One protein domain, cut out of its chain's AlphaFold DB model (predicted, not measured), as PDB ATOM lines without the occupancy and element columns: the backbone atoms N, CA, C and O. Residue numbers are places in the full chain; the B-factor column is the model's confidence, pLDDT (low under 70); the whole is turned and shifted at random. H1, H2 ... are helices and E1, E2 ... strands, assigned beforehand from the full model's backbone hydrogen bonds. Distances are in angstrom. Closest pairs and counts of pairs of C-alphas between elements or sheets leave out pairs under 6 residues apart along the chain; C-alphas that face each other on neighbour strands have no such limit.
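This is residues 269 to 287, 315 to 410 and 471 to 510 of the 749 residues of an uncharacterized protein of Chaetomium globosum (strain ATCC 6205 / CBS 148.51 / DSM 1962 / NBRC 6347 / NRRL 1970) (UniProt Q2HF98). A four-stranded sheet has H2 and H3 side by side over one face, and H1 packs alongside H2. H4 lies well away from this body, at the far end of the long link to E4. The printed part has 155 residues, in chain order E1 H1 E2 H2 E3 H3 H4 E4. The mixed sheet runs E1, E2, E3, E4; the class is mixed, helices and strands, with under half of the residues in named elements. The whole is compact, radius of gyration of the C-alphas 16.2 A, spanning 50 by 35 by 31 A.

The strands are E1, residues 274 to 280, 19.0 A, from C-alpha 274 at (40.995, 19.050, 48.195); E2, residues 352 to 357, 16.5 A; E3, residues 382 to 388, 19.7 A; and E4, residues 506 to 508, 7.2 A, with C-alpha 508 at (28.636, 8.426, 51.412). The helices are H1, 326 to 343, 26.0 A; H2, 364 to 376, 19.9 A; H3, 393 to 406, 19.7 A; and H4, 476 to 482.

E1 and E2 are parallel, with N 277 and O 354 2.8 A apart, within hydrogen-bond range. E2 and E3 are parallel, with N 355 and O 384 at 2.8 A. E3 and E4 are antiparallel, with N 508 and O 385 at 2.8 A. E2, H2, E3 form a strand-helix-strand unit, parallel neighbour strands joined through a helix, with a right-handed crossover. H2 and H3, on the same face, make two layers, helices over a sheet, at heights of 10.5 A and 6.9 A. H2 touches H3, closest C-alphas Val 364 and Leu 395, 6.3 A, and H1, His 336 and Ser 373, 5.4 A. H1 only grazes the sheet. H4 is not on it. Every O i to N i+4 pair is within range in H1 and H3, 5 of 9 in H2 and 1 of 3 in H4, where 3 of 4 O i to N i+3 pairs are.

The farthest C-alphas, Leu 326 and Pro 475, are 52.6 A apart. The printed part has two cuts: C-alpha 287 and C-alpha 315 are 16.3 A apart across the first, and C-alpha 410 and C-alpha 471 are 44.5 A apart across the second. The link H4 to E4 is long. Residues 284 to 287, 315, 471 to 474 and 489 to 497 are under pLDDT 70.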
ATOM      1  N   LEU A 269      48.328  19.846  39.616       98.00
ATOM      2  CA  LEU A 269      47.550  18.662  39.984       98.00
ATOM      3  C   LEU A 269      48.280  17.781  41.002       98.00
ATOM      4  O   LEU A 269      47.651  17.272  41.926       98.00
ATOM      5  N   ALA A 270      49.609  17.690  40.912       97.75
ATOM      6  CA  ALA A 270      50.428  17.008  41.909       97.75
ATOM      7  C   ALA A 270      50.365  17.667  43.303       97.75
ATOM      8  O   ALA A 270      50.599  17.003  44.309       97.75
ATOM      9  N   HIS A 271      50.038  18.959  43.398       97.81
ATOM     10  CA  HIS A 271      49.874  19.669  44.669       97.81
ATOM     11  C   HIS A 271      48.423  19.717  45.169       97.81
ATOM     12  O   HIS A 271      48.214  20.036  46.338       97.81
ATOM     13  N   LEU A 272      47.440  19.362  44.339       97.81
ATOM     14  CA  LEU A 272      46.018  19.469  44.662       97.81
ATOM     15  C   LEU A 272      45.625  18.552  45.834       97.81
ATOM     16  O   LEU A 272      45.755  17.329  45.750       97.81
ATOM     17  N   ALA A 273      45.146  19.140  46.934       96.38
ATOM     18  CA  ALA A 273      44.820  18.401  48.157       96.38
ATOM     19  C   ALA A 273      43.316  18.195  48.402       96.38
ATOM     20  O   ALA A 273      42.947  17.172  48.977       96.38
ATOM     21  N   ASP A 274      42.451  19.124  47.989       95.38
ATOM     22  CA  ASP A 274      40.995  19.050  48.195       95.38
ATOM     23  C   ASP A 274      40.263  19.572  46.944       95.38
ATOM     24  O   ASP A 274      40.418  20.733  46.553       95.38
ATOM     25  N   LEU A 275      39.494  18.694  46.294       96.06
ATOM     26  CA  LEU A 275      38.751  18.983  45.070       96.06
ATOM     27  C   LEU A 275      37.286  18.568  45.214       96.06
ATOM     28  O   LEU A 275      36.976  17.416  45.523       96.06
ATOM     29  N   LYS A 276      36.376  19.489  44.904       95.12
ATOM     30  CA  LYS A 276      34.941  19.252  44.779       95.12
ATOM     31  C   LYS A 276      34.512  19.365  43.319       95.12
ATOM     32  O   LYS A 276      34.735  20.384  42.678       95.12
ATOM     33  N   ILE A 277      33.861  18.331  42.810       95.62
ATOM     34  CA  ILE A 277      33.346  18.262  41.445       95.62
ATOM     35  C   ILE A 277      31.833  18.107  41.526       95.62
ATOM     36  O   ILE A 277      31.333  17.170  42.153       95.62
ATOM     37  N   ILE A 278      31.114  19.032  40.902       94.44
ATOM     38  CA  ILE A 278      29.658  18.995  40.778       94.44
ATOM     39  C   ILE A 278      29.333  18.763  39.304       94.44
ATOM     40  O   ILE A 278      29.461  19.669  38.484       94.44
ATOM     41  N   LEU A 279      28.949  17.533  38.966       95.81
ATOM     42  CA  LEU A 279      28.513  17.168  37.616       95.81
ATOM     43  C   LEU A 279      27.036  17.506  37.403       95.81
ATOM     44  O   LEU A 279      26.655  17.988  36.342       95.81
ATOM     45  N   ASN A 280      26.222  17.239  38.423       94.25
ATOM     46  CA  ASN A 280      24.790  17.504  38.442       94.25
ATOM     47  C   ASN A 280      24.324  17.624  39.897       94.25
ATOM     48  O   ASN A 280      24.681  16.771  40.720       94.25
ATOM     49  N   GLN A 281      23.545  18.657  40.218       90.81
ATOM     50  CA  GLN A 281      23.030  18.884  41.566       90.81
ATOM     51  C   GLN A 281      21.545  19.269  41.554       90.81
ATOM     52  O   GLN A 281      21.158  20.372  41.194       90.81
ATOM     53  N   THR A 282      20.711  18.369  42.071       87.62
ATOM     54  CA  THR A 282      19.237  18.491  42.052       87.62
ATOM     55  C   THR A 282      18.650  19.209  43.264       87.62
ATOM     56  O   THR A 282      17.438  19.375  43.383       87.62
ATOM     57  N   SER A 283      19.491  19.597  44.224       79.81
ATOM     58  CA  SER A 283      19.035  20.286  45.431       79.81
ATOM     59  C   SER A 283      20.070  21.286  45.930       79.81
ATOM     60  O   SER A 283      21.246  20.932  46.066       79.81
ATOM     61  N   CYS A 284      19.622  22.477  46.308       67.69
ATOM     62  CA  CYS A 284      20.438  23.517  46.916       67.69
ATOM     63  C   CYS A 284      21.036  23.072  48.261       67.69
ATOM     64  O   CYS A 284      20.319  22.804  49.224       67.69
ATOM     65  N   HIS A 285      22.371  23.028  48.316       64.62
ATOM     66  CA  HIS A 285      23.186  22.893  49.543       64.62
ATOM     67  C   HIS A 285      24.196  24.020  49.683       64.62
ATOM     68  O   HIS A 285      25.151  23.921  50.453       64.62
ATOM     69  N   GLU A 286      24.045  25.051  48.867       56.03
ATOM     70  CA  GLU A 286      25.063  26.062  48.716       56.03
ATOM     71  C   GLU A 286      24.996  27.044  49.879       56.03
ATOM     72  O   GLU A 286      24.159  27.928  49.900       56.03
ATOM     73  N   GLN A 287      25.885  26.869  50.859       49.72
ATOM     74  CA  GLN A 287      26.076  27.795  51.983       49.72
ATOM     75  C   GLN A 287      26.732  29.125  51.574       49.72
ATOM     76  O   GLN A 287      27.104  29.904  52.450       49.72
ATOM     77  N   TYR A 315      15.909  27.873  39.808       67.56
ATOM     78  CA  TYR A 315      16.731  27.913  38.598       67.56
ATOM     79  C   TYR A 315      18.150  27.362  38.795       67.56
ATOM     80  O   TYR A 315      18.817  27.067  37.807       67.56
ATOM     81  N   ASP A 316      18.582  27.164  40.043       71.00
ATOM     82  CA  ASP A 316      19.920  26.661  40.379       71.00
ATOM     83  C   ASP A 316      19.960  25.132  40.536       71.00
ATOM     84  O   ASP A 316      20.995  24.555  40.878       71.00
ATOM     85  N   HIS A 317      18.822  24.454  40.356       81.25
ATOM     86  CA  HIS A 317      18.739  23.000  40.433       81.25
ATOM     87  C   HIS A 317      18.804  22.382  39.042       81.25
ATOM     88  O   HIS A 317      17.986  22.685  38.172       81.25
ATOM     89  N   ASP A 318      19.696  21.416  38.876       87.75
ATOM     90  CA  ASP A 318      19.670  20.565  37.698       87.75
ATOM     91  C   ASP A 318      18.525  19.542  37.780       87.75
ATOM     92  O   ASP A 318      18.074  19.138  38.858       87.75
ATOM     93  N   ILE A 319      18.090  19.052  36.618       89.44
ATOM     94  CA  ILE A 319      17.249  17.853  36.523       89.44
ATOM     95  C   ILE A 319      18.142  16.630  36.800       89.44
ATOM     96  O   ILE A 319      19.272  16.607  36.302       89.44
ATOM     97  N   PRO A 320      17.689  15.611  37.565       92.31
ATOM     98  CA  PRO A 320      18.498  14.420  37.814       92.31
ATOM     99  C   PRO A 320      18.920  13.760  36.501       92.31
ATOM    100  O   PRO A 320      18.078  13.553  35.627       92.31
ATOM    101  N   LEU A 321      20.195  13.384  36.379       94.38
ATOM    102  CA  LEU A 321      20.689  12.758  35.151       94.38
ATOM    103  C   LEU A 321      19.975  11.427  34.885       94.38
ATOM    104  O   LEU A 321      19.875  10.561  35.766       94.38
ATOM    105  N   ASP A 322      19.542  11.246  33.641       91.44
ATOM    106  CA  ASP A 322      18.996  10.000  33.115       91.44
ATOM    107  C   ASP A 322      19.809   9.561  31.891       91.44
ATOM    108  O   ASP A 322      20.361  10.374  31.156       91.44
ATOM    109  N   LYS A 323      19.892   8.249  31.666       86.50
ATOM    110  CA  LYS A 323      20.584   7.659  30.516       86.50
ATOM    111  C   LYS A 323      19.920   8.032  29.185       86.50
ATOM    112  O   LYS A 323      20.551   7.920  28.144       86.50
ATOM    113  N   SER A 324      18.648   8.424  29.217       89.69
ATOM    114  CA  SER A 324      17.908   8.879  28.037       89.69
ATOM    115  C   SER A 324      18.330  10.274  27.551       89.69
ATOM    116  O   SER A 324      17.973  10.656  26.437       89.69
ATOM    117  N   ASP A 325      19.095  11.023  28.351       91.38
ATOM    118  CA  ASP A 325      19.516  12.381  28.028       91.38
ATOM    119  C   ASP A 325      20.833  12.391  27.229       91.38
ATOM    120  O   ASP A 325      21.894  12.008  27.725       91.38
ATOM    121  N   LEU A 326      20.781  12.892  25.992       92.19
ATOM    122  CA  LEU A 326      21.953  13.065  25.127       92.19
ATOM    123  C   LEU A 326      23.013  13.990  25.761       92.19
ATOM    124  O   LEU A 326      24.217  13.816  25.549       92.19
ATOM    125  N   ALA A 327      22.587  14.966  26.572       92.50
ATOM    126  CA  ALA A 327      23.511  15.831  27.299       92.50
ATOM    127  C   ALA A 327      24.304  15.053  28.363       92.50
ATOM    128  O   ALA A 327      25.464  15.387  28.624       92.50
ATOM    129  N   ALA A 328      23.719  13.991  28.930       93.62
ATOM    130  CA  ALA A 328      24.391  13.132  29.896       93.62
ATOM    131  C   ALA A 328      25.522  12.324  29.242       93.62
ATOM    132  O   ALA A 328      26.592  12.206  29.833       93.62
ATOM    133  N   GLU A 329      25.350  11.836  28.008       94.56
ATOM    134  CA  GLU A 329      26.419  11.127  27.283       94.56
ATOM    135  C   GLU A 329      27.649  12.015  27.053       94.56
ATOM    136  O   GLU A 329      28.780  11.600  27.317       94.56
ATOM    137  N   THR A 330      27.421  13.263  26.632       95.31
ATOM    138  CA  THR A 330      28.496  14.255  26.452       95.31
ATOM    139  C   THR A 330      29.211  14.530  27.776       95.31
ATOM    140  O   THR A 330      30.442  14.502  27.839       95.31
ATOM    141  N   LEU A 331      28.442  14.718  28.854       96.31
ATOM    142  CA  LEU A 331      28.971  14.905  30.203       96.31
ATOM    143  C   LEU A 331      29.809  13.700  30.650       96.31
ATOM    144  O   LEU A 331      30.892  13.894  31.195       96.31
ATOM    145  N   PHE A 332      29.360  12.463  30.416       96.12
ATOM    146  CA  PHE A 332      30.098  11.260  30.821       96.12
ATOM    147  C   PHE A 332      31.404  11.090  30.051       96.12
ATOM    148  O   PHE A 332      32.418  10.746  30.660       96.12
ATOM    149  N   ALA A 333      31.406  11.367  28.744       96.94
ATOM    150  CA  ALA A 333      32.627  11.346  27.944       96.94
ATOM    151  C   ALA A 333      33.642  12.380  28.459       96.94
ATOM    152  O   ALA A 333      34.822  12.072  28.649       96.94
ATOM    153  N   GLU A 334      33.176  13.595  28.756       97.69
ATOM    154  CA  GLU A 334      34.030  14.649  29.293       97.69
ATOM    155  C   GLU A 334      34.520  14.343  30.717       97.69
ATOM    156  O   GLU A 334      35.688  14.582  31.050       97.69
ATOM    157  N   TRP A 335      33.652  13.788  31.560       98.06
ATOM    158  CA  TRP A 335      33.993  13.331  32.900       98.06
ATOM    159  C   TRP A 335      35.089  12.269  32.849       98.06
ATOM    160  O   TRP A 335      36.120  12.431  33.498       98.06
ATOM    161  N   HIS A 336      34.927  11.247  32.010       98.12
ATOM    162  CA  HIS A 336      35.922  10.196  31.826       98.12
ATOM    163  C   HIS A 336      37.285  10.759  31.400       98.12
ATOM    164  O   HIS A 336      38.304  10.458  32.027       98.12
ATOM    165  N   ALA A 337      37.308  11.640  30.392       98.25
ATOM    166  CA  ALA A 337      38.534  12.293  29.931       98.25
ATOM    167  C   ALA A 337      39.195  13.143  31.032       98.25
ATOM    168  O   ALA A 337      40.418  13.146  31.180       98.25
ATOM    169  N   THR A 338      38.391  13.839  31.840       98.44
ATOM    170  CA  THR A 338      38.879  14.627  32.980       98.44
ATOM    171  C   THR A 338      39.495  13.732  34.044       98.44
ATOM    172  O   THR A 338      40.585  14.024  34.529       98.44
ATOM    173  N   VAL A 339      38.842  12.624  34.390       98.50
ATOM    174  CA  VAL A 339      39.356  11.692  35.394       98.50
ATOM    175  C   VAL A 339      40.641  11.014  34.925       98.50
ATOM    176  O   VAL A 339      41.573  10.904  35.716       98.50
ATOM    177  N   ALA A 340      40.734  10.632  33.650       98.38
ATOM    178  CA  ALA A 340      41.967  10.101  33.070       98.38
ATOM    179  C   ALA A 340      43.126  11.113  33.161       98.38
ATOM    180  O   ALA A 340      44.240  10.750  33.536       98.38
ATOM    181  N   TYR A 341      42.853  12.395  32.890       98.56
ATOM    182  CA  TYR A 341      43.841  13.465  33.038       98.56
ATOM    183  C   TYR A 341      44.283  13.658  34.497       98.56
ATOM    184  O   TYR A 341      45.477  13.730  34.783       98.56
ATOM    185  N   LEU A 342      43.331  13.685  35.437       98.38
ATOM    186  CA  LEU A 342      43.633  13.763  36.869       98.38
ATOM    187  C   LEU A 342      44.476  12.563  37.318       98.38
ATOM    188  O   LEU A 342      45.500  12.745  37.973       98.38
ATOM    189  N   ALA A 343      44.089  11.346  36.931       98.25
ATOM    190  CA  ALA A 343      44.776  10.111  37.293       98.25
ATOM    191  C   ALA A 343      46.263  10.111  36.909       98.25
ATOM    192  O   ALA A 343      47.089   9.613  37.671       98.25
ATOM    193  N   ALA A 344      46.606  10.704  35.764       98.25
ATOM    194  CA  ALA A 344      47.979  10.781  35.275       98.25
ATOM    195  C   ALA A 344      48.877  11.744  36.076       98.25
ATOM    196  O   ALA A 344      50.101  11.703  35.930       98.25
ATOM    197  N   HIS A 345      48.298  12.644  36.878       98.50
ATOM    198  CA  HIS A 345      49.025  13.788  37.436       98.50
ATOM    199  C   HIS A 345      48.858  13.994  38.946       98.50
ATOM    200  O   HIS A 345      49.680  14.686  39.547       98.50
ATOM    201  N   ILE A 346      47.843  13.404  39.581       98.25
ATOM    202  CA  ILE A 346      47.683  13.494  41.038       98.25
ATOM    203  C   ILE A 346      48.587  12.492  41.768       98.25
ATOM    204  O   ILE A 346      48.823  11.374  41.309       98.25
ATOM    205  N   ILE A 347      49.058  12.870  42.958       98.12
ATOM    206  CA  ILE A 347      49.877  11.995  43.804       98.12
ATOM    207  C   ILE A 347      48.969  11.030  44.595       98.12
ATOM    208  O   ILE A 347      48.030  11.478  45.269       98.12
ATOM    209  N   PRO A 348      49.245   9.709  44.588       98.25
ATOM    210  CA  PRO A 348      48.496   8.744  45.387       98.25
ATOM    211  C   PRO A 348      48.497   9.086  46.886       98.25
ATOM    212  O   PRO A 348      49.537   9.247  47.518       98.25
ATOM    213  N   GLY A 349      47.315   9.121  47.490       97.25
ATOM    214  CA  GLY A 349      47.075   9.349  48.912       97.25
ATOM    215  C   GLY A 349      47.010  10.820  49.314       97.25
ATOM    216  O   GLY A 349      46.846  11.095  50.501       97.25
ATOM    217  N   GLN A 350      47.124  11.753  48.363       97.25
ATOM    218  CA  GLN A 350      47.115  13.188  48.643       97.25
ATOM    219  C   GLN A 350      45.728  13.817  48.493       97.25
ATOM    220  O   GLN A 350      45.287  14.534  49.391       97.25
ATOM    221  N   LEU A 351      45.037  13.523  47.388       98.00
ATOM    222  CA  LEU A 351      43.778  14.173  47.035       98.00
ATOM    223  C   LEU A 351      42.604  13.684  47.898       98.00
ATOM    224  O   LEU A 351      42.335  12.483  47.989       98.00
ATOM    225  N   GLU A 352      41.873  14.623  48.491       96.88
ATOM    226  CA  GLU A 352      40.511  14.443  48.985       96.88
ATOM    227  C   GLU A 352      39.513  14.870  47.902       96.88
ATOM    228  O   GLU A 352      39.491  16.028  47.494       96.88
ATOM    229  N   LEU A 353      38.692  13.928  47.431       97.19
ATOM    230  CA  LEU A 353      37.724  14.165  46.359       97.19
ATOM    231  C   LEU A 353      36.295  14.196  46.903       97.19
ATOM    232  O   LEU A 353      35.861  13.270  47.589       97.19
ATOM    233  N   THR A 354      35.541  15.223  46.535       96.12
ATOM    234  CA  THR A 354      34.099  15.331  46.762       96.12
ATOM    235  C   THR A 354      33.386  15.322  45.412       96.12
ATOM    236  O   THR A 354      33.610  16.218  44.608       96.12
ATOM    237  N   LEU A 355      32.522  14.342  45.159       97.00
ATOM    238  CA  LEU A 355      31.764  14.204  43.914       97.00
ATOM    239  C   LEU A 355      30.261  14.328  44.181       97.00
ATOM    240  O   LEU A 355      29.704  13.567  44.975       97.00
ATOM    241  N   VAL A 356      29.606  15.259  43.488       95.62
ATOM    242  CA  VAL A 356      28.144  15.397  43.447       95.62
ATOM    243  C   VAL A 356      27.678  15.145  42.019       95.62
ATOM    244  O   VAL A 356      28.057  15.868  41.099       95.62
ATOM    245  N   CYS A 357      26.885  14.098  41.833       96.75
ATOM    246  CA  CYS A 357      26.305  13.742  40.549       96.75
ATOM    247  C   CYS A 357      24.941  13.102  40.795       96.75
ATOM    248  O   CYS A 357      24.826  11.879  40.856       96.75
ATOM    249  N   ASP A 358      23.921  13.930  40.997       95.81
ATOM    250  CA  ASP A 358      22.574  13.430  41.231       95.81
ATOM    251  C   ASP A 358      22.013  12.776  39.954       95.81
ATOM    252  O   ASP A 358      21.827  13.400  38.913       95.81
ATOM    253  N   VAL A 359      21.741  11.478  40.035       96.50
ATOM    254  CA  VAL A 359      21.046  10.710  39.003       96.50
ATOM    255  C   VAL A 359      19.600  10.474  39.422       96.50
ATOM    256  O   VAL A 359      19.238  10.567  40.604       96.50
ATOM    257  N   HIS A 360      18.756  10.118  38.457       94.81
ATOM    258  CA  HIS A 360      17.423   9.611  38.755       94.81
ATOM    259  C   HIS A 360      17.505   8.408  39.718       94.81
ATOM    260  O   HIS A 360      18.395   7.568  39.595       94.81
ATOM    261  N   TYR A 361      16.569   8.268  40.665       91.44
ATOM    262  CA  TYR A 361      16.630   7.220  41.705       91.44
ATOM    263  C   TYR A 361      16.630   5.787  41.135       91.44
ATOM    264  O   TYR A 361      17.153   4.861  41.751       91.44
ATOM    265  N   ALA A 362      16.074   5.594  39.935       94.31
ATOM    266  CA  ALA A 362      16.118   4.321  39.208       94.31
ATOM    267  C   ALA A 362      17.384   4.138  38.336       94.31
ATOM    268  O   ALA A 362      17.622   3.052  37.811       94.31
ATOM    269  N   GLY A 363      18.202   5.182  38.184       95.69
ATOM    270  CA  GLY A 363      19.352   5.279  37.280       95.69
ATOM    271  C   GLY A 363      20.629   4.618  37.801       95.69
ATOM    272  O   GLY A 363      21.701   5.214  37.750       95.69
ATOM    273  N   VAL A 364      20.545   3.380  38.302       97.25
ATOM    274  CA  VAL A 364      21.715   2.651  38.839       97.25
ATOM    275  C   VAL A 364      22.819   2.486  37.789       97.25
ATOM    276  O   VAL A 364      23.994   2.626  38.113       97.25
ATOM    277  N   GLU A 365      22.461   2.227  36.530       97.00
ATOM    278  CA  GLU A 365      23.441   2.096  35.444       97.00
ATOM    279  C   GLU A 365      24.110   3.435  35.108       97.00
ATOM    280  O   GLU A 365      25.318   3.478  34.902       97.00
ATOM    281  N   THR A 366      23.358   4.537  35.143       96.81
ATOM    282  CA  THR A 366      23.898   5.896  34.988       96.81
ATOM    283  C   THR A 366      24.928   6.199  36.076       96.81
ATOM    284  O   THR A 366      26.036   6.643  35.787       96.81
ATOM    285  N   ALA A 367      24.608   5.875  37.332       97.69
ATOM    286  CA  ALA A 367      25.541   6.038  38.440       97.69
ATOM    287  C   ALA A 367      26.803   5.172  38.292       97.69
ATOM    288  O   ALA A 367      27.892   5.636  38.625       97.69
ATOM    289  N   LYS A 368      26.692   3.940  37.776       97.75
ATOM    290  CA  LYS A 368      27.867   3.094  37.500       97.75
ATOM    291  C   LYS A 368      28.798   3.734  36.480       97.75
ATOM    292  O   LYS A 368      29.980   3.823  36.762       97.75
ATOM    293  N   VAL A 369      28.275   4.257  35.366       96.94
ATOM    294  CA  VAL A 369      29.093   4.932  34.337       96.94
ATOM    295  C   VAL A 369      29.901   6.091  34.937       96.94
ATOM    296  O   VAL A 369      31.097   6.231  34.674       96.94
ATOM    297  N   VAL A 370      29.272   6.891  35.804       97.62
ATOM    298  CA  VAL A 370      29.947   7.984  36.524       97.62
ATOM    299  C   VAL A 370      31.055   7.447  37.433       97.62
ATOM    300  O   VAL A 370      32.170   7.975  37.439       97.62
ATOM    301  N   LEU A 371      30.766   6.398  38.203       98.00
ATOM    302  CA  LEU A 371      31.688   5.850  39.195       98.00
ATOM    303  C   LEU A 371      32.801   4.983  38.604       98.00
ATOM    304  O   LEU A 371      33.892   4.960  39.168       98.00
ATOM    305  N   ASP A 372      32.579   4.339  37.462       97.31
ATOM    306  CA  ASP A 372      33.579   3.516  36.780       97.31
ATOM    307  C   ASP A 372      34.803   4.343  36.383       97.31
ATOM    308  O   ASP A 372      35.934   3.860  36.457       97.31
ATOM    309  N   SER A 373      34.600   5.623  36.060       97.94
ATOM    310  CA  SER A 373      35.701   6.547  35.781       97.94
ATOM    311  C   SER A 373      36.610   6.742  37.000       97.94
ATOM    312  O   SER A 373      37.824   6.833  36.839       97.94
ATOM    313  N   LEU A 374      36.074   6.709  38.230       97.56
ATOM    314  CA  LEU A 374      36.879   6.848  39.454       97.56
ATOM    315  C   LEU A 374      37.877   5.698  39.651       97.56
ATOM    316  O   LEU A 374      38.827   5.863  40.412       97.56
ATOM    317  N   HIS A 375      37.709   4.560  38.970       96.50
ATOM    318  CA  HIS A 375      38.672   3.454  39.018       96.50
ATOM    319  C   HIS A 375      40.018   3.791  38.378       96.50
ATOM    320  O   HIS A 375      41.002   3.112  38.657       96.50
ATOM    321  N   LEU A 376      40.065   4.818  37.528       97.94
ATOM    322  CA  LEU A 376      41.307   5.280  36.920       97.94
ATOM    323  C   LEU A 376      42.174   6.054  37.916       97.94
ATOM    324  O   LEU A 376      43.389   6.111  37.749       97.94
ATOM    325  N   LEU A 377      41.565   6.662  38.940       98.25
ATOM    326  CA  LEU A 377      42.297   7.475  39.903       98.25
ATOM    327  C   LEU A 377      43.222   6.600  40.762       98.25
ATOM    328  O   LEU A 377      42.825   5.514  41.197       98.25
ATOM    329  N   PRO A 378      44.434   7.081  41.095       97.69
ATOM    330  CA  PRO A 378      45.225   6.460  42.145       97.69
ATOM    331  C   PRO A 378      44.500   6.545  43.494       97.69
ATOM    332  O   PRO A 378      43.533   7.289  43.665       97.69
ATOM    333  N   ARG A 379      45.013   5.807  44.489       97.94
ATOM    334  CA  ARG A 379      44.476   5.816  45.859       97.94
ATOM    335  C   ARG A 379      44.243   7.252  46.335       97.94
ATOM    336  O   ARG A 379      45.176   8.041  46.345       97.94
ATOM    337  N   LEU A 380      43.039   7.575  46.784       97.88
ATOM    338  CA  LEU A 380      42.683   8.888  47.323       97.88
ATOM    339  C   LEU A 380      42.916   8.947  48.838       97.88
ATOM    340  O   LEU A 380      42.822   7.930  49.530       97.88
ATOM    341  N   LYS A 381      43.171  10.148  49.375       97.06
ATOM    342  CA  LYS A 381      43.228  10.403  50.828       97.06
ATOM    343  C   LYS A 381      41.864  10.142  51.470       97.06
ATOM    344  O   LYS A 381      41.742   9.428  52.464       97.06
ATOM    345  N   ASN A 382      40.837  10.730  50.862       96.31
ATOM    346  CA  ASN A 382      39.429  10.637  51.230       96.31
ATOM    347  C   ASN A 382      38.575  10.756  49.965       96.31
ATOM    348  O   ASN A 382      38.998  11.348  48.972       96.31
ATOM    349  N   CYS A 383      37.367  10.205  50.012       96.69
ATOM    350  CA  CYS A 383      36.409  10.292  48.920       96.69
ATOM    351  C   CYS A 383      35.002  10.432  49.503       96.69
ATOM    352  O   CYS A 383      34.638   9.687  50.418       96.69
ATOM    353  N   HIS A 384      34.240  11.392  48.990       95.81
ATOM    354  CA  HIS A 384      32.844  11.634  49.345       95.81
ATOM    355  C   HIS A 384      32.033  11.651  48.063       95.81
ATOM    356  O   HIS A 384      32.395  12.349  47.119       95.81
ATOM    357  N   ILE A 385      30.954  10.882  48.016       97.00
ATOM    358  CA  ILE A 385      30.166  10.690  46.802       97.00
ATOM    359  C   ILE A 385      28.700  10.885  47.142       97.00
ATOM    360  O   ILE A 385      28.209  10.330  48.123       97.00
ATOM    361  N   ARG A 386      27.999  11.650  46.315       95.75
ATOM    362  CA  ARG A 386      26.549  11.783  46.332       95.75
ATOM    363  C   ARG A 386      26.013  11.508  44.933       95.75
ATOM    364  O   ARG A 386      26.414  12.174  43.984       95.75
ATOM    365  N   LEU A 387      25.104  10.542  44.851       97.00
ATOM    366  CA  LEU A 387      24.490  10.080  43.609       97.00
ATOM    367  C   LEU A 387      23.009  10.432  43.492       97.00
ATOM    368  O   LEU A 387      22.424  10.234  42.438       97.00
ATOM    369  N   CYS A 388      22.354  10.863  44.567       94.38
ATOM    370  CA  CYS A 388      20.951  11.254  44.505       94.38
ATOM    371  C   CYS A 388      20.593  12.186  45.659       94.38
ATOM    372  O   CYS A 388      21.023  11.973  46.800       94.38
ATOM    373  N   GLY A 389      19.726  13.162  45.376       88.88
ATOM    374  CA  GLY A 389      19.157  14.069  46.370       88.88
ATOM    375  C   GLY A 389      18.190  13.406  47.350       88.88
ATOM    376  O   GLY A 389      17.847  14.016  48.358       88.88
ATOM    377  N   VAL A 390      17.817  12.146  47.129       89.12
ATOM    378  CA  VAL A 390      17.002  11.347  48.052       89.12
ATOM    379  C   VAL A 390      17.730  10.077  48.474       89.12
ATOM    380  O   VAL A 390      18.627   9.596  47.781       89.12
ATOM    381  N   ARG A 391      17.353   9.522  49.629       90.69
ATOM    382  CA  ARG A 391      17.877   8.237  50.097       90.69
ATOM    383  C   ARG A 391      17.402   7.116  49.175       90.69
ATOM    384  O   ARG A 391      16.217   6.802  49.148       90.69
ATOM    385  N   GLU A 392      18.352   6.475  48.507       95.25
ATOM    386  CA  GLU A 392      18.129   5.273  47.706       95.25
ATOM    387  C   GLU A 392      19.195   4.219  48.069       95.25
ATOM    388  O   GLU A 392      20.374   4.426  47.756       95.25
ATOM    389  N   PRO A 393      18.829   3.110  48.747       94.00
ATOM    390  CA  PRO A 393      19.788   2.132  49.270       94.00
ATOM    391  C   PRO A 393      20.735   1.541  48.220       94.00
ATOM    392  O   PRO A 393      21.911   1.330  48.515       94.00
ATOM    393  N   ARG A 394      20.262   1.295  46.989       96.62
ATOM    394  CA  ARG A 394      21.102   0.695  45.935       96.62
ATOM    395  C   ARG A 394      22.196   1.649  45.465       96.62
ATOM    396  O   ARG A 394      23.347   1.245  45.330       96.62
ATOM    397  N   LEU A 395      21.839   2.912  45.247       97.25
ATOM    398  CA  LEU A 395      22.789   3.962  44.885       97.25
ATOM    399  C   LEU A 395      23.741   4.261  46.050       97.25
ATOM    400  O   LEU A 395      24.938   4.424  45.844       97.25
ATOM    401  N   GLN A 396      23.240   4.266  47.286       96.25
ATOM    402  CA  GLN A 396      24.068   4.438  48.477       96.25
ATOM    403  C   GLN A 396      25.124   3.335  48.622       96.25
ATOM    404  O   GLN A 396      26.286   3.648  48.877       96.25
ATOM    405  N   GLN A 397      24.749   2.068  48.422       95.75
ATOM    406  CA  GLN A 397      25.703   0.957  48.425       95.75
ATOM    407  C   GLN A 397      26.749   1.122  47.316       95.75
ATOM    408  O   GLN A 397      27.940   0.976  47.568       95.75
ATOM    409  N   LEU A 398      26.322   1.505  46.108       97.25
ATOM    410  CA  LEU A 398      27.233   1.741  44.988       97.25
ATOM    411  C   LEU A 398      28.243   2.866  45.292       97.25
ATOM    412  O   LEU A 398      29.439   2.713  45.040       97.25
ATOM    413  N   ALA A 399      27.787   3.971  45.890       97.12
ATOM    414  CA  ALA A 399      28.661   5.043  46.365       97.12
ATOM    415  C   ALA A 399      29.629   4.557  47.458       97.12
ATOM    416  O   ALA A 399      30.800   4.935  47.447       97.12
ATOM    417  N   GLN A 400      29.170   3.704  48.380       95.88
ATOM    418  CA  GLN A 400      30.000   3.130  49.445       95.88
ATOM    419  C   GLN A 400      31.133   2.278  48.871       95.88
ATOM    420  O   GLN A 400      32.290   2.446  49.266       95.88
ATOM    421  N   ASP A 401      30.811   1.407  47.918       95.56
ATOM    422  CA  ASP A 401      31.777   0.529  47.262       95.56
ATOM    423  C   ASP A 401      32.812   1.343  46.474       95.56
ATOM    424  O   ASP A 401      34.016   1.086  46.577       95.56
ATOM    425  N   ALA A 402      32.363   2.375  45.747       96.81
ATOM    426  CA  ALA A 402      33.239   3.285  45.015       96.81
ATOM    427  C   ALA A 402      34.172   4.072  45.951       96.81
ATOM    428  O   ALA A 402      35.373   4.140  45.692       96.81
ATOM    429  N   VAL A 403      33.667   4.601  47.075       96.44
ATOM    430  CA  VAL A 403      34.486   5.302  48.082       96.44
ATOM    431  C   VAL A 403      35.546   4.377  48.680       96.44
ATOM    432  O   VAL A 403      36.705   4.775  48.813       96.44
ATOM    433  N   LEU A 404      35.178   3.150  49.059       95.19
ATOM    434  CA  LEU A 404      36.117   2.197  49.656       95.19
ATOM    435  C   LEU A 404      37.213   1.800  48.663       95.19
ATOM    436  O   LEU A 404      38.397   1.844  49.006       95.19
ATOM    437  N   ARG A 405      36.833   1.527  47.410       95.19
ATOM    438  CA  ARG A 405      37.771   1.222  46.328       95.19
ATOM    439  C   ARG A 405      38.703   2.392  46.022       95.19
ATOM    440  O   ARG A 405      39.914   2.192  45.990       95.19
ATOM    441  N   ALA A 406      38.172   3.605  45.873       96.62
ATOM    442  CA  ALA A 406      38.970   4.800  45.594       96.62
ATOM    443  C   ALA A 406      39.982   5.096  46.714       96.62
ATOM    444  O   ALA A 406      41.060   5.625  46.463       96.62
ATOM    445  N   ARG A 407      39.684   4.704  47.960       97.06
ATOM    446  CA  ARG A 407      40.603   4.817  49.107       97.06
ATOM    447  C   ARG A 407      41.584   3.647  49.235       97.06
ATOM    448  O   ARG A 407      42.402   3.639  50.153       97.06
ATOM    449  N   GLY A 408      41.526   2.661  48.338       95.38
ATOM    450  CA  GLY A 408      42.344   1.451  48.408       95.38
ATOM    451  C   GLY A 408      42.015   0.561  49.611       95.38
ATOM    452  O   GLY A 408      42.856  -0.232  50.030       95.38
ATOM    453  N   ILE A 409      40.818   0.699  50.192       93.06
ATOM    454  CA  ILE A 409      40.337  -0.174  51.263       93.06
ATOM    455  C   ILE A 409      39.769  -1.415  50.581       93.06
ATOM    456  O   ILE A 409      38.653  -1.403  50.062       93.06
ATOM    457  N   GLN A 410      40.575  -2.472  50.525       81.50
ATOM    458  CA  GLN A 410      40.151  -3.745  49.958       81.50
ATOM    459  C   GLN A 410      39.100  -4.380  50.864       81.50
ATOM    460  O   GLN A 410      39.310  -4.537  52.069       81.50
ATOM    461  N   MET A 471      22.125  31.060  69.418       56.34
ATOM    462  CA  MET A 471      22.556  31.381  70.787       56.34
ATOM    463  C   MET A 471      23.982  30.934  71.135       56.34
ATOM    464  O   MET A 471      24.451  31.256  72.222       56.34
ATOM    465  N   ARG A 472      24.696  30.220  70.243       58.72
ATOM    466  CA  ARG A 472      26.096  29.746  70.423       58.72
ATOM    467  C   ARG A 472      26.398  29.037  71.763       58.72
ATOM    468  O   ARG A 472      27.560  28.859  72.112       58.72
ATOM    469  N   ARG A 473      25.379  28.632  72.522       63.22
ATOM    470  CA  ARG A 473      25.493  28.118  73.895       63.22
ATOM    471  C   ARG A 473      24.608  26.891  74.088       63.22
ATOM    472  O   ARG A 473      23.794  26.846  75.002       63.22
ATOM    473  N   CYS A 474      24.733  25.898  73.213       67.75
ATOM    474  CA  CYS A 474      24.310  24.569  73.645       67.75
ATOM    475  C   CYS A 474      25.337  24.074  74.673       67.75
ATOM    476  O   CYS A 474      26.539  24.287  74.472       67.75
ATOM    477  N   PRO A 475      24.894  23.443  75.772       75.12
ATOM    478  CA  PRO A 475      25.813  22.749  76.654       75.12
ATOM    479  C   PRO A 475      26.677  21.763  75.840       75.12
ATOM    480  O   PRO A 475      26.151  21.130  74.910       75.12
ATOM    481  N   PRO A 476      27.991  21.654  76.117       77.06
ATOM    482  CA  PRO A 476      28.914  20.832  75.330       77.06
ATOM    483  C   PRO A 476      28.428  19.392  75.093       77.06
ATOM    484  O   PRO A 476      28.643  18.825  74.019       77.06
ATOM    485  N   GLU A 477      27.714  18.823  76.064       75.69
ATOM    486  CA  GLU A 477      27.111  17.493  76.011       75.69
ATOM    487  C   GLU A 477      26.038  17.342  74.920       75.69
ATOM    488  O   GLU A 477      25.974  16.301  74.263       75.69
ATOM    489  N   PHE A 478      25.236  18.377  74.652       77.19
ATOM    490  CA  PHE A 478      24.241  18.365  73.572       77.19
ATOM    491  C   PHE A 478      24.872  18.662  72.218       77.19
ATOM    492  O   PHE A 478      24.447  18.107  71.201       77.19
ATOM    493  N   HIS A 479      25.915  19.496  72.201       78.56
ATOM    494  CA  HIS A 479      26.627  19.828  70.971       78.56
ATOM    495  C   HIS A 479      27.252  18.591  70.319       78.56
ATOM    496  O   HIS A 479      27.210  18.435  69.096       78.56
ATOM    497  N   TYR A 480      27.763  17.660  71.133       79.38
ATOM    498  CA  TYR A 480      28.268  16.379  70.641       79.38
ATOM    499  C   TYR A 480      27.191  15.588  69.876       79.38
ATOM    500  O   TYR A 480      27.503  14.945  68.877       79.38
ATOM    501  N   GLY A 481      25.920  15.686  70.273       80.25
ATOM    502  CA  GLY A 481      24.778  15.082  69.581       80.25
ATOM    503  C   GLY A 481      24.551  15.596  68.160       80.25
ATOM    504  O   GLY A 481      24.158  14.839  67.268       80.25
ATOM    505  N   CYS A 482      24.839  16.876  67.913       78.38
ATOM    506  CA  CYS A 482      24.577  17.530  66.630       78.38
ATOM    507  C   CYS A 482      25.315  16.872  65.468       78.38
ATOM    508  O   CYS A 482      24.751  16.754  64.381       78.38
ATOM    509  N   GLN A 483      26.531  16.361  65.688       80.62
ATOM    510  CA  GLN A 483      27.295  15.690  64.629       80.62
ATOM    511  C   GLN A 483      26.582  14.435  64.083       80.62
ATOM    512  O   GLN A 483      26.833  14.031  62.947       80.62
ATOM    513  N   PHE A 484      25.681  13.833  64.870       85.62
ATOM    514  CA  PHE A 484      24.943  12.617  64.516       85.62
ATOM    515  C   PHE A 484      23.596  12.883  63.842       85.62
ATOM    516  O   PHE A 484      22.890  11.943  63.460       85.62
ATOM    517  N   LEU A 485      23.218  14.147  63.694       78.69
ATOM    518  CA  LEU A 485      21.935  14.529  63.111       78.69
ATOM    519  C   LEU A 485      22.058  15.569  62.031       78.69
ATOM    520  O   LEU A 485      21.241  15.570  61.125       78.69
ATOM    521  N   LEU A 486      23.069  16.417  62.133       75.88
ATOM    522  CA  LEU A 486      23.220  17.627  61.361       75.88
ATOM    523  C   LEU A 486      24.587  17.616  60.685       75.88
ATOM    524  O   LEU A 486      25.306  18.606  60.701       75.88
ATOM    525  N   CYS A 487      24.977  16.494  60.068       77.38
ATOM    526  CA  CYS A 487      26.246  16.445  59.334       77.38
ATOM    527  C   CYS A 487      26.274  17.397  58.125       77.38
ATOM    528  O   CYS A 487      27.322  17.566  57.513       77.38
ATOM    529  N   TRP A 488      25.130  17.975  57.745       71.12
ATOM    530  CA  TRP A 488      25.038  19.067  56.774       71.12
ATOM    531  C   TRP A 488      25.149  20.450  57.423       71.12
ATOM    532  O   TRP A 488      25.584  21.389  56.763       71.12
ATOM    533  N   GLU A 489      24.796  20.573  58.706       67.62
ATOM    534  CA  GLU A 489      24.977  21.785  59.513       67.62
ATOM    535  C   GLU A 489      26.233  21.677  60.375       67.62
ATOM    536  O   GLU A 489      26.219  22.199  61.489       67.62
ATOM    537  N   THR A 490      27.281  20.975  59.899       57.81
ATOM    538  CA  THR A 490      28.562  20.848  60.615       57.81
ATOM    539  C   THR A 490      28.825  22.151  61.342       57.81
ATOM    540  O   THR A 490      28.825  23.188  60.662       57.81
ATOM    541  N   PRO A 491      28.929  22.127  62.686       50.66
ATOM    542  CA  PRO A 491      29.086  23.358  63.425       50.66
ATOM    543  C   PRO A 491      30.277  24.059  62.793       50.66
ATOM    544  O   PRO A 491      31.284  23.415  62.501       50.66
ATOM    545  N   TRP A 492      30.033  25.313  62.426       50.53
ATOM    546  CA  TRP A 492      30.957  26.288  61.869       50.53
ATOM    547  C   TRP A 492      32.428  25.956  62.117       50.53
ATOM    548  O   TRP A 492      32.740  25.502  63.219       50.53
ATOM    549  N   PRO A 493      33.365  26.293  61.214       52.78
ATOM    550  CA  PRO A 493      33.316  26.997  59.913       52.78
ATOM    551  C   PRO A 493      34.044  26.259  58.763       52.78
ATOM    552  O   PRO A 493      34.447  26.876  57.774       52.78
ATOM    553  N   ILE A 494      34.205  24.931  58.841       57.59
ATOM    554  CA  ILE A 494      34.698  24.158  57.691       57.59
ATOM    555  C   ILE A 494      33.700  24.375  56.545       57.59
ATOM    556  O   ILE A 494      32.521  24.075  56.750       57.59
ATOM    557  N   PRO A 495      34.128  24.854  55.356       61.56
ATOM    558  CA  PRO A 495      33.234  24.975  54.216       61.56
ATOM    559  C   PRO A 495      32.541  23.630  54.033       61.56
ATOM    560  O   PRO A 495      33.215  22.602  53.876       61.56
ATOM    561  N   SER A 496      31.213  23.608  54.153       67.12
ATOM    562  CA  SER A 496      30.457  22.371  54.021       67.12
ATOM    563  C   SER A 496      30.814  21.743  52.676       67.12
ATOM    564  O   SER A 496      30.801  22.406  51.637       67.12
ATOM    565  N   ASN A 497      31.145  20.450  52.665       69.69
ATOM    566  CA  ASN A 497      31.337  19.737  51.400       69.69
ATOM    567  C   ASN A 497      30.031  19.749  50.573       69.69
ATOM    568  O   ASN A 497      30.069  19.511  49.371       69.69
ATOM    569  N   GLY A 498      28.896  20.094  51.188       74.94
ATOM    570  CA  GLY A 498      27.529  19.881  50.734       74.94
ATOM    571  C   GLY A 498      26.833  18.899  51.683       74.94
ATOM    572  O   GLY A 498      27.452  18.361  52.605       74.94
ATOM    573  N   CYS A 499      25.549  18.613  51.465       79.19
ATOM    574  CA  CYS A 499      24.875  17.569  52.231       79.19
ATOM    575  C   CYS A 499      25.242  16.176  51.679       79.19
ATOM    576  O   CYS A 499      24.712  15.736  50.660       79.19
ATOM    577  N   PHE A 500      26.144  15.476  52.378       89.00
ATOM    578  CA  PHE A 500      26.495  14.058  52.157       89.00
ATOM    579  C   PHE A 500      25.886  13.152  53.235       89.00
ATOM    580  O   PHE A 500      26.447  12.123  53.617       89.00
ATOM    581  N   CYS A 501      24.742  13.563  53.781       88.19
ATOM    582  CA  CYS A 501      24.065  12.822  54.829       88.19
ATOM    583  C   CYS A 501      23.492  11.513  54.283       88.19
ATOM    584  O   CYS A 501      22.478  11.520  53.584       88.19
ATOM    585  N   ARG A 502      24.075  10.382  54.691       90.69
ATOM    586  CA  ARG A 502      23.609   9.030  54.329       90.69
ATOM    587  C   ARG A 502      22.136   8.761  54.681       90.69
ATOM    588  O   ARG A 502      21.505   7.880  54.109       90.69
ATOM    589  N   ARG A 503      21.567   9.523  55.623       87.94
ATOM    590  CA  ARG A 503      20.156   9.395  56.017       87.94
ATOM    591  C   ARG A 503      19.192  10.075  55.053       87.94
ATOM    592  O   ARG A 503      18.049   9.646  54.969       87.94
ATOM    593  N   GLN A 504      19.638  11.141  54.393       85.12
ATOM    594  CA  GLN A 504      18.794  11.977  53.535       85.12
ATOM    595  C   GLN A 504      19.055  11.728  52.048       85.12
ATOM    596  O   GLN A 504      18.171  11.946  51.225       85.12
ATOM    597  N   HIS A 505      20.243  11.229  51.704       90.19
ATOM    598  CA  HIS A 505      20.717  11.100  50.331       90.19
ATOM    599  C   HIS A 505      21.267   9.713  50.040       90.19
ATOM    600  O   HIS A 505      21.740   9.015  50.941       90.19
ATOM    601  N   ALA A 506      21.309   9.358  48.758       94.75
ATOM    602  CA  ALA A 506      22.185   8.308  48.261       94.75
ATOM    603  C   ALA A 506      23.625   8.838  48.223       94.75
ATOM    604  O   ALA A 506      24.186   9.132  47.168       94.75
ATOM    605  N   ALA A 507      24.186   9.044  49.412       94.62
ATOM    606  CA  ALA A 507      25.499   9.629  49.605       94.62
ATOM    607  C   ALA A 507      26.307   8.872  50.656       94.62
ATOM    608  O   ALA A 507      25.755   8.259  51.575       94.62
ATOM    609  N   VAL A 508      27.627   8.973  50.513       95.06
ATOM    610  CA  VAL A 508      28.636   8.426  51.412       95.06
ATOM    611  C   VAL A 508      29.711   9.474  51.643       95.06
ATOM    612  O   VAL A 508      30.225  10.093  50.713       95.06
ATOM    613  N   SER A 509      30.069   9.660  52.907       92.94
ATOM    614  CA  SER A 509      31.158  10.532  53.322       92.94
ATOM    615  C   SER A 509      31.744  10.015  54.625       92.94
ATOM    616  O   SER A 509      31.000   9.694  55.550       92.94
ATOM    617  N   SER A 510      33.073  10.007  54.743       88.69
ATOM    618  CA  SER A 510      33.747   9.707  56.017       88.69
ATOM    619  C   SER A 510      33.516  10.782  57.088       88.69
ATOM    620  O   SER A 510      33.801  10.556  58.262       88.69
TER     621      SER A 510